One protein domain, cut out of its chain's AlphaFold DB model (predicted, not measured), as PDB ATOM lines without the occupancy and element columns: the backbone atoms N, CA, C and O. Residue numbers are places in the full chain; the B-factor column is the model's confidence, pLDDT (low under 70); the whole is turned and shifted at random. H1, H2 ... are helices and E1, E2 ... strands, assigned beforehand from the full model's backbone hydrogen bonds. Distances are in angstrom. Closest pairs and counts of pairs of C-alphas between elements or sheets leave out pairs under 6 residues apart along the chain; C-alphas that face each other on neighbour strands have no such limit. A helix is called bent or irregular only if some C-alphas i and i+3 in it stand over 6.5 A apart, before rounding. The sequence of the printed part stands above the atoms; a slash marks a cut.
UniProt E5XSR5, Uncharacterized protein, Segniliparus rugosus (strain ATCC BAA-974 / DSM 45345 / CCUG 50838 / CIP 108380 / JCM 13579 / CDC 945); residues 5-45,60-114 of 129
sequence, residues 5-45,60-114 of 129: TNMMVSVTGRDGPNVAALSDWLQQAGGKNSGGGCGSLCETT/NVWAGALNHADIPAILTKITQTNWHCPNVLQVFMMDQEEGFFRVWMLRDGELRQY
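What this domain is: This is residues 5 to 45 and 60 to 114 of the 129 residues of an uncharacterized protein of Segniliparus rugosus (strain ATCC BAA-974 / DSM 45345 / CCUG 50838 / CIP 108380 / JCM 13579 / CDC 945) (UniProt E5XSR5). One twisted, antiparallel sheet of five strands makes a wall, and two helices, H1 and H2, cover one of its faces as a second layer. H1 lies over the E2 and E1 part, H2 over E4. The 96 printed residues hold, along the chain, E1 H1 E2 H2 E3 E4 E5, a mixed class, and the sheet's order is E2 E1 E3 E4 E5. The whole is compact, with a radius of gyration of the C-alphas of 12.1 A and spans of 31 by 27 by 25 A.

Where its parts are: Find C-alpha 5 at (-22.569, 4.761, -36.522), where E1, residues 5 to 11, begins and runs 19.7 A. Beside it look for E2, residues 60 to 67, 23.3 A, and E3, residues 90 to 94, 13.2 A. Then come E4, residues 102 to 107, 15.7 A, and E5, residues 110 to 113, 9.9 A, ending at (-6.857, 9.326, -36.224). H1, residues 13 to 28, runs 23.7 A and is irregular, with C-alphas 14 and 17 7.4 A apart; H2, residues 71 to 79, runs 12.3 A.

How they stand to each other: Look for N 7 and O 64 at 2.9 A between E1 and E2, and N 8 and O 92 at 2.9 A between E1 and E3. E3, E4 and E5 form a meander, each strand the antiparallel neighbour of the one before, in two hairpins: N 91 and O 104 are 2.9 A apart, N 107 and O 110 2.8 A. E2, H2 and E3 make a split strand-helix-strand unit, two strands running the same way with E1 between them, and its crossover is right-handed. H1 is on the sheet at a height of 9.3 A, along the strands; its closest C-alphas to E2 are Gly 13 and Asn 60, 6.1 A. H2 is on the same face at a height of 8.4 A, along the strands; its closest C-alphas to E5 are Thr 79 and Leu 111, 6.5 A. H1 and H2 are close but not clearly touching, Leu 22 and Ile 78 being their closest C-alphas at 7.7 A, with a steep tilt of 38 degrees, opposite ways. In H2 every O i to N i+4 pair is within hydrogen-bond range, in H1 10 of 12.

The domain as a whole: The C-alphas of Arg 14 and Glu 97, the two farthest apart, are 33.3 A apart. Residues 46 to 59 are not printed, and C-alphas 45 and 60 are 5.7 A apart across this cut, which falls in the link from H1 to E2. Before it, residues 29 to 45 hold no named element, though residues 42 to 43 pair antiparallel with residues 62 to 63 of E2. Of the links printed whole, no link is long. The mean pLDDT of the printed part is 95.7, and no printed residue is under 70.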
ATOM      1  N   THR A   5     -23.994   4.695 -36.856       98.00
ATOM      2  CA  THR A   5     -22.569   4.761 -36.522       98.00
ATOM      3  C   THR A   5     -22.294   3.838 -35.340       98.00
ATOM      4  O   THR A   5     -22.926   3.953 -34.287       98.00
ATOM      5  N   ASN A   6     -21.347   2.918 -35.489       98.44
ATOM      6  CA  ASN A   6     -20.888   2.058 -34.404       98.44
ATOM      7  C   ASN A   6     -19.757   2.758 -33.653       98.44
ATOM      8  O   ASN A   6     -18.797   3.233 -34.261       98.44
ATOM      9  N   MET A   7     -19.856   2.790 -32.328       98.44
ATOM     10  CA  MET A   7     -18.870   3.430 -31.467       98.44
ATOM     11  C   MET A   7     -18.406   2.465 -30.383       98.44
ATOM     12  O   MET A   7     -19.226   1.839 -29.709       98.44
ATOM     13  N   MET A   8     -17.092   2.396 -30.169       98.56
ATOM     14  CA  MET A   8     -16.504   1.803 -28.969       98.56
ATOM     15  C   MET A   8     -15.510   2.759 -28.319       98.56
ATOM     16  O   MET A   8     -14.796   3.493 -28.998       98.56
ATOM     17  N   VAL A   9     -15.431   2.725 -26.993       98.44
ATOM     18  CA  VAL A   9     -14.485   3.508 -26.197       98.44
ATOM     19  C   VAL A   9     -13.733   2.569 -25.270       98.44
ATOM     20  O   VAL A   9     -14.348   1.899 -24.442       98.44
ATOM     21  N   SER A  10     -12.409   2.536 -25.404       98.06
ATOM     22  CA  SER A  10     -11.504   1.822 -24.504       98.06
ATOM     23  C   SER A  10     -10.790   2.817 -23.596       98.06
ATOM     24  O   SER A  10     -10.215   3.803 -24.068       98.06
ATOM     25  N   VAL A  11     -10.847   2.569 -22.290       97.50
ATOM     26  CA  VAL A  11     -10.244   3.406 -21.245       97.50
ATOM     27  C   VAL A  11      -9.708   2.545 -20.099       97.50
ATOM     28  O   VAL A  11      -9.889   1.330 -20.068       97.50
ATOM     29  N   THR A  12      -9.057   3.173 -19.117       95.81
ATOM     30  CA  THR A  12      -8.817   2.522 -17.817       95.81
ATOM     31  C   THR A  12     -10.070   2.575 -16.948       95.81
ATOM     32  O   THR A  12     -10.884   3.487 -17.087       95.81
ATOM     33  N   GLY A  13     -10.173   1.687 -15.955       93.44
ATOM     34  CA  GLY A  13     -11.284   1.697 -14.996       93.44
ATOM     35  C   GLY A  13     -11.478   3.019 -14.233       93.44
ATOM     36  O   GLY A  13     -12.585   3.299 -13.782       93.44
ATOM     37  N   ARG A  14     -10.451   3.882 -14.131       95.94
ATOM     38  CA  ARG A  14     -10.581   5.223 -13.520       95.94
ATOM     39  C   ARG A  14     -11.482   6.164 -14.319       95.94
ATOM     40  O   ARG A  14     -12.081   7.058 -13.738       95.94
ATOM     41  N   ASP A  15     -11.567   5.960 -15.627       97.69
ATOM     42  CA  ASP A  15     -12.331   6.797 -16.550       97.69
ATOM     43  C   ASP A  15     -13.736   6.244 -16.836       97.69
ATOM     44  O   ASP A  15     -14.493   6.862 -17.581       97.69
ATOM     45  N   GLY A  16     -14.134   5.130 -16.208       96.19
ATOM     46  CA  GLY A  16     -15.491   4.582 -16.318       96.19
ATOM     47  C   GLY A  16     -16.600   5.623 -16.078       96.19
ATOM     48  O   GLY A  16     -17.490   5.740 -16.920       96.19
ATOM     49  N   PRO A  17     -16.535   6.451 -15.012       97.12
ATOM     50  CA  PRO A  17     -17.505   7.527 -14.792       97.12
ATOM     51  C   PRO A  17     -17.546   8.578 -15.913       97.12
ATOM     52  O   PRO A  17     -18.618   9.087 -16.231       97.12
ATOM     53  N   ASN A  18     -16.406   8.878 -16.547       98.25
ATOM     54  CA  ASN A  18     -16.342   9.811 -17.677       98.25
ATOM     55  C   ASN A  18     -17.040   9.232 -18.916       98.25
ATOM     56  O   ASN A  18     -17.764   9.950 -19.606       98.25
ATOM     57  N   VAL A  19     -16.884   7.928 -19.177       98.06
ATOM     58  CA  VAL A  19     -17.586   7.255 -20.283       98.06
ATOM     59  C   VAL A  19     -19.084   7.121 -20.001       98.06
ATOM     60  O   VAL A  19     -19.887   7.313 -20.910       98.06
ATOM     61  N   ALA A  20     -19.482   6.877 -18.750       97.62
ATOM     62  CA  ALA A  20     -20.889   6.894 -18.356       97.62
ATOM     63  C   ALA A  20     -21.525   8.279 -18.585       97.62
ATOM     64  O   ALA A  20     -22.567   8.375 -19.224       97.62
ATOM     65  N   ALA A  21     -20.851   9.362 -18.184       98.00
ATOM     66  CA  ALA A  21     -21.323  10.725 -18.441       98.00
ATOM     67  C   ALA A  21     -21.378  11.070 -19.944       98.00
ATOM     68  O   ALA A  21     -22.275  11.791 -20.390       98.00
ATOM     69  N   LEU A  22     -20.437  10.554 -20.744       98.12
ATOM     70  CA  LEU A  22     -20.497  10.644 -22.206       98.12
ATOM     71  C   LEU A  22     -21.717   9.891 -22.755       98.12
ATOM     72  O   LEU A  22     -22.412  10.425 -23.614       98.12
ATOM     73  N   SER A  23     -21.992   8.688 -22.247       98.19
ATOM     74  CA  SER A  23     -23.160   7.878 -22.613       98.19
ATOM     75  C   SER A  23     -24.476   8.608 -22.320       98.19
ATOM     76  O   SER A  23     -25.323   8.719 -23.205       98.19
ATOM     77  N   ASP A  24     -24.610   9.207 -21.134       98.12
ATOM     78  CA  ASP A  24     -25.783  10.006 -20.763       98.12
ATOM     79  C   ASP A  24     -25.965  11.214 -21.696       98.12
ATOM     80  O   ASP A  24     -27.075  11.524 -22.140       98.12
ATOM     81  N   TRP A  25     -24.864  11.887 -22.046       97.94
ATOM     82  CA  TRP A  25     -24.897  13.000 -22.992       97.94
ATOM     83  C   TRP A  25     -25.322  12.557 -24.399       97.94
ATOM     84  O   TRP A  25     -26.165  13.226 -25.003       97.94
ATOM     85  N   LEU A  26     -24.795  11.428 -24.893       98.12
ATOM     86  CA  LEU A  26     -25.198  10.824 -26.171       98.12
ATOM     87  C   LEU A  26     -26.687  10.458 -26.169       98.12
ATOM     88  O   LEU A  26     -27.338  10.541 -27.210       98.12
ATOM     89  N   GLN A  27     -27.240  10.073 -25.016       97.44
ATOM     90  CA  GLN A  27     -28.637   9.660 -24.903       97.44
ATOM     91  C   GLN A  27     -29.591  10.852 -24.911       97.44
ATOM     92  O   GLN A  27     -30.675  10.773 -25.488       97.44
ATOM     93  N   GLN A  28     -29.202  11.950 -24.267       93.56
ATOM     94  CA  GLN A  28     -30.129  13.029 -23.933       93.56
ATOM     95  C   GLN A  28     -29.898  14.294 -24.757       93.56
ATOM     96  O   GLN A  28     -30.847  14.905 -25.247       93.56
ATOM     97  N   ALA A  29     -28.642  14.719 -24.876       85.12
ATOM     98  CA  ALA A  29     -28.321  16.115 -25.135       85.12
ATOM     99  C   ALA A  29     -27.616  16.354 -26.469       85.12
ATOM    100  O   ALA A  29     -27.745  17.447 -27.021       85.12
ATOM    101  N   GLY A  30     -26.877  15.381 -27.004       87.06
ATOM    102  CA  GLY A  30     -26.102  15.635 -28.208       87.06
ATOM    103  C   GLY A  30     -25.590  14.414 -28.951       87.06
ATOM    104  O   GLY A  30     -25.882  13.263 -28.634       87.06
ATOM    105  N   GLY A  31     -24.821  14.721 -29.990       88.25
ATOM    106  CA  GLY A  31     -24.227  13.738 -30.881       88.25
ATOM    107  C   GLY A  31     -25.114  13.358 -32.058       88.25
ATOM    108  O   GLY A  31     -24.728  12.461 -32.787       88.25
ATOM    109  N   LYS A  32     -26.264  14.008 -32.280       92.94
ATOM    110  CA  LYS A  32     -27.090  13.815 -33.480       92.94
ATOM    111  C   LYS A  32     -27.018  15.021 -34.419       92.94
ATOM    112  O   LYS A  32     -27.178  16.150 -33.960       92.94
ATOM    113  N   ASN A  33     -26.925  14.784 -35.731       86.25
ATOM    114  CA  ASN A  33     -26.856  15.843 -36.760       86.25
ATOM    115  C   ASN A  33     -28.060  16.805 -36.750       86.25
ATOM    116  O   ASN A  33     -27.954  17.964 -37.134       86.25
ATOM    117  N   SER A  34     -29.227  16.335 -36.301       88.25
ATOM    118  CA  SER A  34     -30.450  17.141 -36.180       88.25
ATOM    119  C   SER A  34     -30.601  17.843 -34.823       88.25
ATOM    120  O   SER A  34     -31.654  18.420 -34.555       88.25
ATOM    121  N   GLY A  35     -29.609  17.723 -33.938       88.12
ATOM    122  CA  GLY A  35     -29.719  18.060 -32.520       88.12
ATOM    123  C   GLY A  35     -30.354  16.946 -31.675       88.12
ATOM    124  O   GLY A  35     -31.109  16.105 -32.177       88.12
ATOM    125  N   GLY A  36     -30.037  16.958 -30.375       92.75
ATOM    126  CA  GLY A  36     -30.481  15.965 -29.391       92.75
ATOM    127  C   GLY A  36     -29.609  14.707 -29.337       92.75
ATOM    128  O   GLY A  36     -28.551  14.640 -29.964       92.75
ATOM    129  N   GLY A  37     -30.060  13.719 -28.561       95.38
ATOM    130  CA  GLY A  37     -29.362  12.447 -28.379       95.38
ATOM    131  C   GLY A  37     -29.391  11.530 -29.608       95.38
ATOM    132  O   GLY A  37     -30.364  11.498 -30.368       95.38
ATOM    133  N   CYS A  38     -28.321  10.758 -29.783       97.00
ATOM    134  CA  CYS A  38     -28.125   9.790 -30.862       97.00
ATOM    135  C   CYS A  38     -28.045   8.332 -30.383       97.00
ATOM    136  O   CYS A  38     -28.076   7.435 -31.217       97.00
ATOM    137  N   GLY A  39     -27.976   8.048 -29.082       97.19
ATOM    138  CA  GLY A  39     -27.874   6.673 -28.582       97.19
ATOM    139  C   GLY A  39     -27.197   6.604 -27.223       97.19
ATOM    140  O   GLY A  39     -27.162   7.585 -26.503       97.19
ATOM    141  N   SER A  40     -26.666   5.449 -26.842       98.00
ATOM    142  CA  SER A  40     -25.931   5.304 -25.579       98.00
ATOM    143  C   SER A  40     -24.871   4.219 -25.710       98.00
ATOM    144  O   SER A  40     -24.930   3.396 -26.626       98.00
ATOM    145  N   LEU A  41     -23.907   4.232 -24.798       97.88
ATOM    146  CA  LEU A  41     -22.882   3.210 -24.651       97.88
ATOM    147  C   LEU A  41     -23.156   2.362 -23.406       97.88
ATOM    148  O   LEU A  41     -23.531   2.890 -22.356       97.88
ATOM    149  N   CYS A  42     -22.867   1.067 -23.503       96.31
ATOM    150  CA  CYS A  42     -22.882   0.132 -22.379       96.31
ATOM    151  C   CYS A  42     -21.498  -0.489 -22.184       96.31
ATOM    152  O   CYS A  42     -20.820  -0.802 -23.165       96.31
ATOM    153  N   GLU A  43     -21.088  -0.709 -20.933       95.38
ATOM    154  CA  GLU A  43     -19.855  -1.440 -20.639       95.38
ATOM    155  C   GLU A  43     -19.999  -2.898 -21.086       95.38
ATOM    156  O   GLU A  43     -20.885  -3.623 -20.636       95.38
ATOM    157  N   THR A  44     -19.108  -3.341 -21.966       94.56
ATOM    158  CA  THR A  44     -19.109  -4.703 -22.523       94.56
ATOM    159  C   THR A  44     -18.168  -5.650 -21.779       94.56
ATOM    160  O   THR A  44     -18.244  -6.865 -21.948       94.56
ATOM    161  N   THR A  45     -17.295  -5.099 -20.938       92.38
ATOM    162  CA  THR A  45     -16.268  -5.807 -20.155       92.38
ATOM    163  C   THR A  45     -16.636  -5.948 -18.676       92.38
ATOM    164  O   THR A  45     -15.851  -6.476 -17.895       92.38
ATOM    165  N   ASN A  60     -11.254  -2.022 -20.194       95.31
ATOM    166  CA  ASN A  60     -12.602  -1.474 -20.056       95.31
ATOM    167  C   ASN A  60     -13.074  -0.951 -21.407       95.31
ATOM    168  O   ASN A  60     -12.555   0.056 -21.886       95.31
ATOM    169  N   VAL A  61     -14.062  -1.621 -21.999       97.19
ATOM    170  CA  VAL A  61     -14.629  -1.242 -23.298       97.19
ATOM    171  C   VAL A  61     -16.116  -0.980 -23.165       97.19
ATOM    172  O   VAL A  61     -16.879  -1.838 -22.718       97.19
ATOM    173  N   TRP A  62     -16.535   0.188 -23.633       97.88
ATOM    174  CA  TRP A  62     -17.931   0.581 -23.772       97.88
ATOM    175  C   TRP A  62     -18.301   0.611 -25.247       97.88
ATOM    176  O   TRP A  62     -17.497   1.076 -26.049       97.88
ATOM    177  N   ALA A  63     -19.487   0.135 -25.614       98.12
ATOM    178  CA  ALA A  63     -19.910   0.068 -27.011       98.12
ATOM    179  C   ALA A  63     -21.380   0.459 -27.192       98.12
ATOM    180  O   ALA A  63     -22.195   0.269 -26.287       98.12
ATOM    181  N   GLY A  64     -21.713   0.974 -28.375       97.69
ATOM    182  CA  GLY A  64     -23.079   1.301 -28.766       97.69
ATOM    183  C   GLY A  64     -23.229   1.533 -30.268       97.69
ATOM    184  O   GLY A  64     -22.260   1.814 -30.973       97.69
ATOM    185  N   ALA A  65     -24.470   1.422 -30.740       97.88
ATOM    186  CA  ALA A  65     -24.880   1.821 -32.082       97.88
ATOM    187  C   ALA A  65     -25.674   3.129 -31.979       97.88
ATOM    188  O   ALA A  65     -26.664   3.210 -31.248       97.88
ATOM    189  N   LEU A  66     -25.212   4.157 -32.684       97.75
ATOM    190  CA  LEU A  66     -25.729   5.518 -32.629       97.75
ATOM    191  C   LEU A  66     -26.502   5.835 -33.910       97.75
ATOM    192  O   LEU A  66     -26.097   5.454 -35.003       97.75
ATOM    193  N   ASN A  67     -27.616   6.548 -33.783       96.75
ATOM    194  CA  ASN A  67     -28.504   6.893 -34.883       96.75
ATOM    195  C   ASN A  67     -28.317   8.353 -35.325       96.75
ATOM    196  O   ASN A  67     -28.553   9.277 -34.542       96.75
ATOM    197  N   HIS A  68     -27.984   8.550 -36.602       95.69
ATOM    198  CA  HIS A  68     -27.667   9.836 -37.228       95.69
ATOM    199  C   HIS A  68     -26.597  10.620 -36.460       95.69
ATOM    200  O   HIS A  68     -26.783  11.807 -36.168       95.69
ATOM    201  N   ALA A  69     -25.509   9.934 -36.101       96.81
ATOM    202  CA  ALA A  69     -24.459  10.513 -35.286       96.81
ATOM    203  C   ALA A  69     -23.764  11.690 -35.995       96.81
ATOM    204  O   ALA A  69     -23.442  11.627 -37.180       96.81
ATOM    205  N   ASP A  70     -23.520  12.756 -35.244       96.50
ATOM    206  CA  ASP A  70     -22.616  13.846 -35.595       96.50
ATOM    207  C   ASP A  70     -21.229  13.486 -35.053       96.50
ATOM    208  O   ASP A  70     -20.886  13.785 -33.903       96.50
ATOM    209  N   ILE A  71     -20.453  12.757 -35.860       95.75
ATOM    210  CA  ILE A  71     -19.120  12.274 -35.477       95.75
ATOM    211  C   ILE A  71     -18.210  13.440 -35.041       95.75
ATOM    212  O   ILE A  71     -17.631  13.340 -33.954       95.75
ATOM    213  N   PRO A  72     -18.107  14.568 -35.779       95.75
ATOM    214  CA  PRO A  72     -17.342  15.732 -35.328       95.75
ATOM    215  C   PRO A  72     -17.759  16.269 -33.951       95.75
ATOM    216  O   PRO A  72     -16.893  16.551 -33.111       95.75
ATOM    217  N   ALA A  73     -19.060  16.388 -33.671       96.44
ATOM    218  CA  ALA A  73     -19.541  16.849 -32.368       96.44
ATOM    219  C   ALA A  73     -19.197  15.861 -31.245       96.44
ATOM    220  O   ALA A  73     -18.813  16.278 -30.147       96.44
ATOM    221  N   ILE A  74     -19.282  14.555 -31.511       97.75
ATOM    222  CA  ILE A  74     -18.910  13.517 -30.544       97.75
ATOM    223  C   ILE A  74     -17.405  13.564 -30.254       97.75
ATOM    224  O   ILE A  74     -17.012  13.600 -29.088       97.75
ATOM    225  N   LEU A  75     -16.549  13.636 -31.278       97.00
ATOM    226  CA  LEU A  75     -15.094  13.758 -31.096       97.00
ATOM    227  C   LEU A  75     -14.725  15.046 -30.338       97.00
ATOM    228  O   LEU A  75     -13.872  15.029 -29.445       97.00
ATOM    229  N   THR A  76     -15.423  16.151 -30.607       96.31
ATOM    230  CA  THR A  76     -15.272  17.402 -29.847       96.31
ATOM    231  C   THR A  76     -15.612  17.200 -28.370       96.31
ATOM    232  O   THR A  76     -14.824  17.568 -27.496       96.31
ATOM    233  N   LYS A  77     -16.746  16.557 -28.066       97.25
ATOM    234  CA  LYS A  77     -17.158  16.258 -26.688       97.25
ATOM    235  C   LYS A  77     -16.142  15.375 -25.958       97.25
ATOM    236  O   LYS A  77     -15.849  15.613 -24.785       97.25
ATOM    237  N   ILE A  78     -15.581  14.384 -26.647       97.56
ATOM    238  CA  ILE A  78     -14.540  13.500 -26.107       97.56
ATOM    239  C   ILE A  78     -13.274  14.295 -25.786       97.56
ATOM    240  O   ILE A  78     -12.711  14.128 -24.708       97.56
ATOM    241  N   THR A  79     -12.855  15.199 -26.670       97.06
ATOM    242  CA  THR A  79     -11.662  16.041 -26.463       97.06
ATOM    243  C   THR A  79     -11.824  16.973 -25.257       97.06
ATOM    244  O   THR A  79     -10.878  17.200 -24.511       97.06
ATOM    245  N   GLN A  80     -13.039  17.474 -25.022       95.88
ATOM    246  CA  GLN A  80     -13.373  18.340 -23.882       95.88
ATOM    247  C   GLN A  80     -13.530  17.593 -22.551       95.88
ATOM    248  O   GLN A  80     -13.700  18.220 -21.504       95.88
ATOM    249  N   THR A  81     -13.535  16.261 -22.571       96.75
ATOM    250  CA  THR A  81     -13.704  15.458 -21.360       96.75
ATOM    251  C   THR A  81     -12.397  15.423 -20.571       96.75
ATOM    252  O   THR A  81     -11.321  15.203 -21.125       96.75
ATOM    253  N   ASN A  82     -12.481  15.638 -19.257       95.69
ATOM    254  CA  ASN A  82     -11.320  15.635 -18.371       95.69
ATOM    255  C   ASN A  82     -10.915  14.199 -17.996       95.69
ATOM    256  O   ASN A  82     -11.196  13.726 -16.893       95.69
ATOM    257  N   TRP A  83     -10.299  13.496 -18.945       97.19
ATOM    258  CA  TRP A  83      -9.830  12.125 -18.760       97.19
ATOM    259  C   TRP A  83      -8.736  12.042 -17.689       97.19
ATOM    260  O   TRP A  83      -7.780  12.816 -17.697       97.19
ATOM    261  N   HIS A  84      -8.833  11.055 -16.803       96.94
ATOM    262  CA  HIS A  84      -7.799  10.754 -15.817       96.94
ATOM    263  C   HIS A  84      -6.547  10.164 -16.468       96.94
ATOM    264  O   HIS A  84      -5.430  10.475 -16.051       96.94
ATOM    265  N   CYS A  85      -6.725   9.317 -17.483       95.75
ATOM    266  CA  CYS A  85      -5.645   8.644 -18.194       95.75
ATOM    267  C   CYS A  85      -5.731   8.916 -19.712       95.75
ATOM    268  O   CYS A  85      -5.909   7.981 -20.488       95.75
ATOM    269  N   PRO A  86      -5.574  10.167 -20.187       96.25
ATOM    270  CA  PRO A  86      -5.871  10.547 -21.576       96.25
ATOM    271  C   PRO A  86      -5.073   9.759 -22.626       96.25
ATOM    272  O   PRO A  86      -5.582   9.450 -23.697       96.25
ATOM    273  N   ASN A  87      -3.834   9.369 -22.312       95.19
ATOM    274  CA  ASN A  87      -2.962   8.674 -23.263       95.19
ATOM    275  C   ASN A  87      -3.415   7.241 -23.596       95.19
ATOM    276  O   ASN A  87      -3.001   6.705 -24.629       95.19
ATOM    277  N   VAL A  88      -4.256   6.627 -22.755       95.12
ATOM    278  CA  VAL A  88      -4.786   5.272 -22.982       95.12
ATOM    279  C   VAL A  88      -6.142   5.272 -23.688       95.12
ATOM    280  O   VAL A  88      -6.599   4.209 -24.093       95.12
ATOM    281  N   LEU A  89      -6.779   6.441 -23.832       97.88
ATOM    282  CA  LEU A  89      -8.070   6.572 -24.496       97.88
ATOM    283  C   LEU A  89      -7.956   6.133 -25.957       97.88
ATOM    284  O   LEU A  89      -7.134   6.659 -26.716       97.88
ATOM    285  N   GLN A  90      -8.834   5.216 -26.348       98.31
ATOM    286  CA  GLN A  90      -9.071   4.854 -27.739       98.31
ATOM    287  C   GLN A  90     -10.559   4.951 -28.033       98.31
ATOM    288  O   GLN A  90     -11.382   4.413 -27.291       98.31
ATOM    289  N   VAL A  91     -10.893   5.603 -29.137       98.38
ATOM    290  CA  VAL A  91     -12.254   5.676 -29.658       98.38
ATOM    291  C   VAL A  91     -12.259   5.004 -31.017       98.38
ATOM    292  O   VAL A  91     -11.536   5.414 -31.919       98.38
ATOM    293  N   PHE A  92     -13.067   3.967 -31.157       98.44
ATOM    294  CA  PHE A  92     -13.295   3.269 -32.409       98.44
ATOM    295  C   PHE A  92     -14.615   3.785 -32.967       98.44
ATOM    296  O   PHE A  92     -15.647   3.643 -32.312       98.44
ATOM    297  N   MET A  93     -14.574   4.392 -34.146       97.62
ATOM    298  CA  MET A  93     -15.748   4.871 -34.872       97.62
ATOM    299  C   MET A  93     -15.824   4.156 -36.213       97.62
ATOM    300  O   MET A  93     -14.813   4.066 -36.901       97.62
ATOM    301  N   MET A  94     -16.998   3.649 -36.560       97.25
ATOM    302  CA  MET A  94     -17.289   3.103 -37.882       97.25
ATOM    303  C   MET A  94     -18.645   3.640 -38.313       97.25
ATOM    304  O   MET A  94     -19.667   3.286 -37.712       97.25
ATOM    305  N   ASP A  95     -18.648   4.518 -39.307       95.12
ATOM    306  CA  ASP A  95     -19.889   5.006 -39.900       95.12
ATOM    307  C   ASP A  95     -20.526   3.956 -40.828       95.12
ATOM    308  O   ASP A  95     -19.897   2.955 -41.164       95.12
ATOM    309  N   GLN A  96     -21.794   4.136 -41.207       92.81
ATOM    310  CA  GLN A  96     -22.592   3.082 -41.854       92.81
ATOM    311  C   GLN A  96     -21.960   2.486 -43.123       92.81
ATOM    312  O   GLN A  96     -22.148   1.301 -43.401       92.81
ATOM    313  N   GLU A  97     -21.267   3.312 -43.902       91.25
ATOM    314  CA  GLU A  97     -20.672   2.944 -45.193       91.25
ATOM    315  C   GLU A  97     -19.172   2.632 -45.085       91.25
ATOM    316  O   GLU A  97     -18.538   2.295 -46.081       91.25
ATOM    317  N   GLU A  98     -18.606   2.698 -43.880       92.62
ATOM    318  CA  GLU A  98     -17.208   2.361 -43.639       92.62
ATOM    319  C   GLU A  98     -17.046   0.846 -43.438       92.62
ATOM    320  O   GLU A  98     -17.805   0.198 -42.717       92.62
ATOM    321  N   GLY A  99     -16.022   0.264 -44.055       91.38
ATOM    322  CA  GLY A  99     -15.668  -1.148 -43.949       91.38
ATOM    323  C   GLY A  99     -14.835  -1.485 -42.709       91.38
ATOM    324  O   GLY A  99     -14.616  -2.662 -42.419       91.38
ATOM    325  N   PHE A 100     -14.354  -0.482 -41.968       94.12
ATOM    326  CA  PHE A 100     -13.537  -0.675 -40.769       94.12
ATOM    327  C   PHE A 100     -13.686   0.461 -39.754       94.12
ATOM    328  O   PHE A 100     -14.086   1.579 -40.069       94.12
ATOM    329  N   PHE A 101     -13.282   0.183 -38.512       96.75
ATOM    330  CA  PHE A 101     -13.200   1.201 -37.470       96.75
ATOM    331  C   PHE A 101     -12.002   2.125 -37.677       96.75
ATOM    332  O   PHE A 101     -10.845   1.696 -37.632       96.75
ATOM    333  N   ARG A 102     -12.271   3.423 -37.766       96.19
ATOM    334  CA  ARG A 102     -11.272   4.469 -37.566       96.19
ATOM    335  C   ARG A 102     -10.990   4.608 -36.074       96.19
ATOM    336  O   ARG A 102     -11.900   4.752 -35.258       96.19
ATOM    337  N   VAL A 103      -9.709   4.544 -35.713       97.56
ATOM    338  CA  VAL A 103      -9.257   4.638 -34.319       97.56
ATOM    339  C   VAL A 103      -8.766   6.047 -34.040       97.56
ATOM    340  O   VAL A 103      -7.865   6.529 -34.721       97.56
ATOM    341  N   TRP A 104      -9.309   6.681 -33.010       98.19
ATOM    342  CA  TRP A 104      -8.910   7.997 -32.536       98.19
ATOM    343  C   TRP A 104      -8.274   7.882 -31.156       98.19
ATOM    344  O   TRP A 104      -8.807   7.211 -30.272       98.19
ATOM    345  N   MET A 105      -7.141   8.549 -30.956       98.31
ATOM    346  CA  MET A 105      -6.463   8.606 -29.660       98.31
ATOM    347  C   MET A 105      -6.121  10.049 -29.309       98.31
ATOM    348  O   MET A 105      -5.722  10.826 -30.176       98.31
ATOM    349  N   LEU A 106      -6.252  10.398 -28.029       96.50
ATOM    350  CA  LEU A 106      -5.930  11.735 -27.534       96.50
ATOM    351  C   LEU A 106      -4.415  11.849 -27.326       96.50
ATOM    352  O   LEU A 106      -3.821  11.075 -26.569       96.50
ATOM    353  N   ARG A 107      -3.777  12.786 -28.025       94.69
ATOM    354  CA  ARG A 107      -2.337  13.063 -27.968       94.69
ATOM    355  C   ARG A 107      -2.122  14.556 -27.883       94.69
ATOM    356  O   ARG A 107      -2.616  15.296 -28.722       94.69
ATOM    357  N   ASP A 108      -1.395  14.984 -26.857       90.00
ATOM    358  CA  ASP A 108      -1.069  16.397 -26.645       90.00
ATOM    359  C   ASP A 108      -2.314  17.312 -26.599       90.00
ATOM    360  O   ASP A 108      -2.260  18.470 -26.992       90.00
ATOM    361  N   GLY A 109      -3.449  16.784 -26.121       88.19
ATOM    362  CA  GLY A 109      -4.727  17.506 -26.060       88.19
ATOM    363  C   GLY A 109      -5.569  17.456 -27.340       88.19
ATOM    364  O   GLY A 109      -6.663  18.010 -27.351       88.19
ATOM    365  N   GLU A 110      -5.116  16.759 -28.384       93.50
ATOM    366  CA  GLU A 110      -5.820  16.642 -29.664       93.50
ATOM    367  C   GLU A 110      -6.165  15.187 -29.995       93.50
ATOM    368  O   GLU A 110      -5.348  14.280 -29.815       93.50
ATOM    369  N   LEU A 111      -7.379  14.937 -30.490       95.25
ATOM    370  CA  LEU A 111      -7.724  13.628 -31.043       95.25
ATOM    371  C   LEU A 111      -7.090  13.473 -32.424       95.25
ATOM    372  O   LEU A 111      -7.370  14.243 -33.340       95.25
ATOM    373  N   ARG A 112      -6.265  12.439 -32.577       96.25
ATOM    374  CA  ARG A 112      -5.639  12.067 -33.850       96.25
ATOM    375  C   ARG A 112      -6.171  10.715 -34.308       96.25
ATOM    376  O   ARG A 112      -6.299   9.805 -33.487       96.25
ATOM    377  N   GLN A 113      -6.465  10.590 -35.600       95.81
ATOM    378  CA  GLN A 113      -6.857   9.326 -36.224       95.81
ATOM    379  C   GLN A 113      -5.616   8.480 -36.556       95.81
ATOM    380  O   GLN A 113      -4.615   9.007 -37.036       95.81
ATOM    381  N   TYR A 114      -5.697   7.169 -36.330       94.69
ATOM    382  CA  TYR A 114      -4.615   6.191 -36.515       94.69
ATOM    383  C   TYR A 114      -4.961   5.055 -37.492       94.69
ATOM    384  O   TYR A 114      -4.250   4.054 -37.546       94.69
TER     385      TYR A 114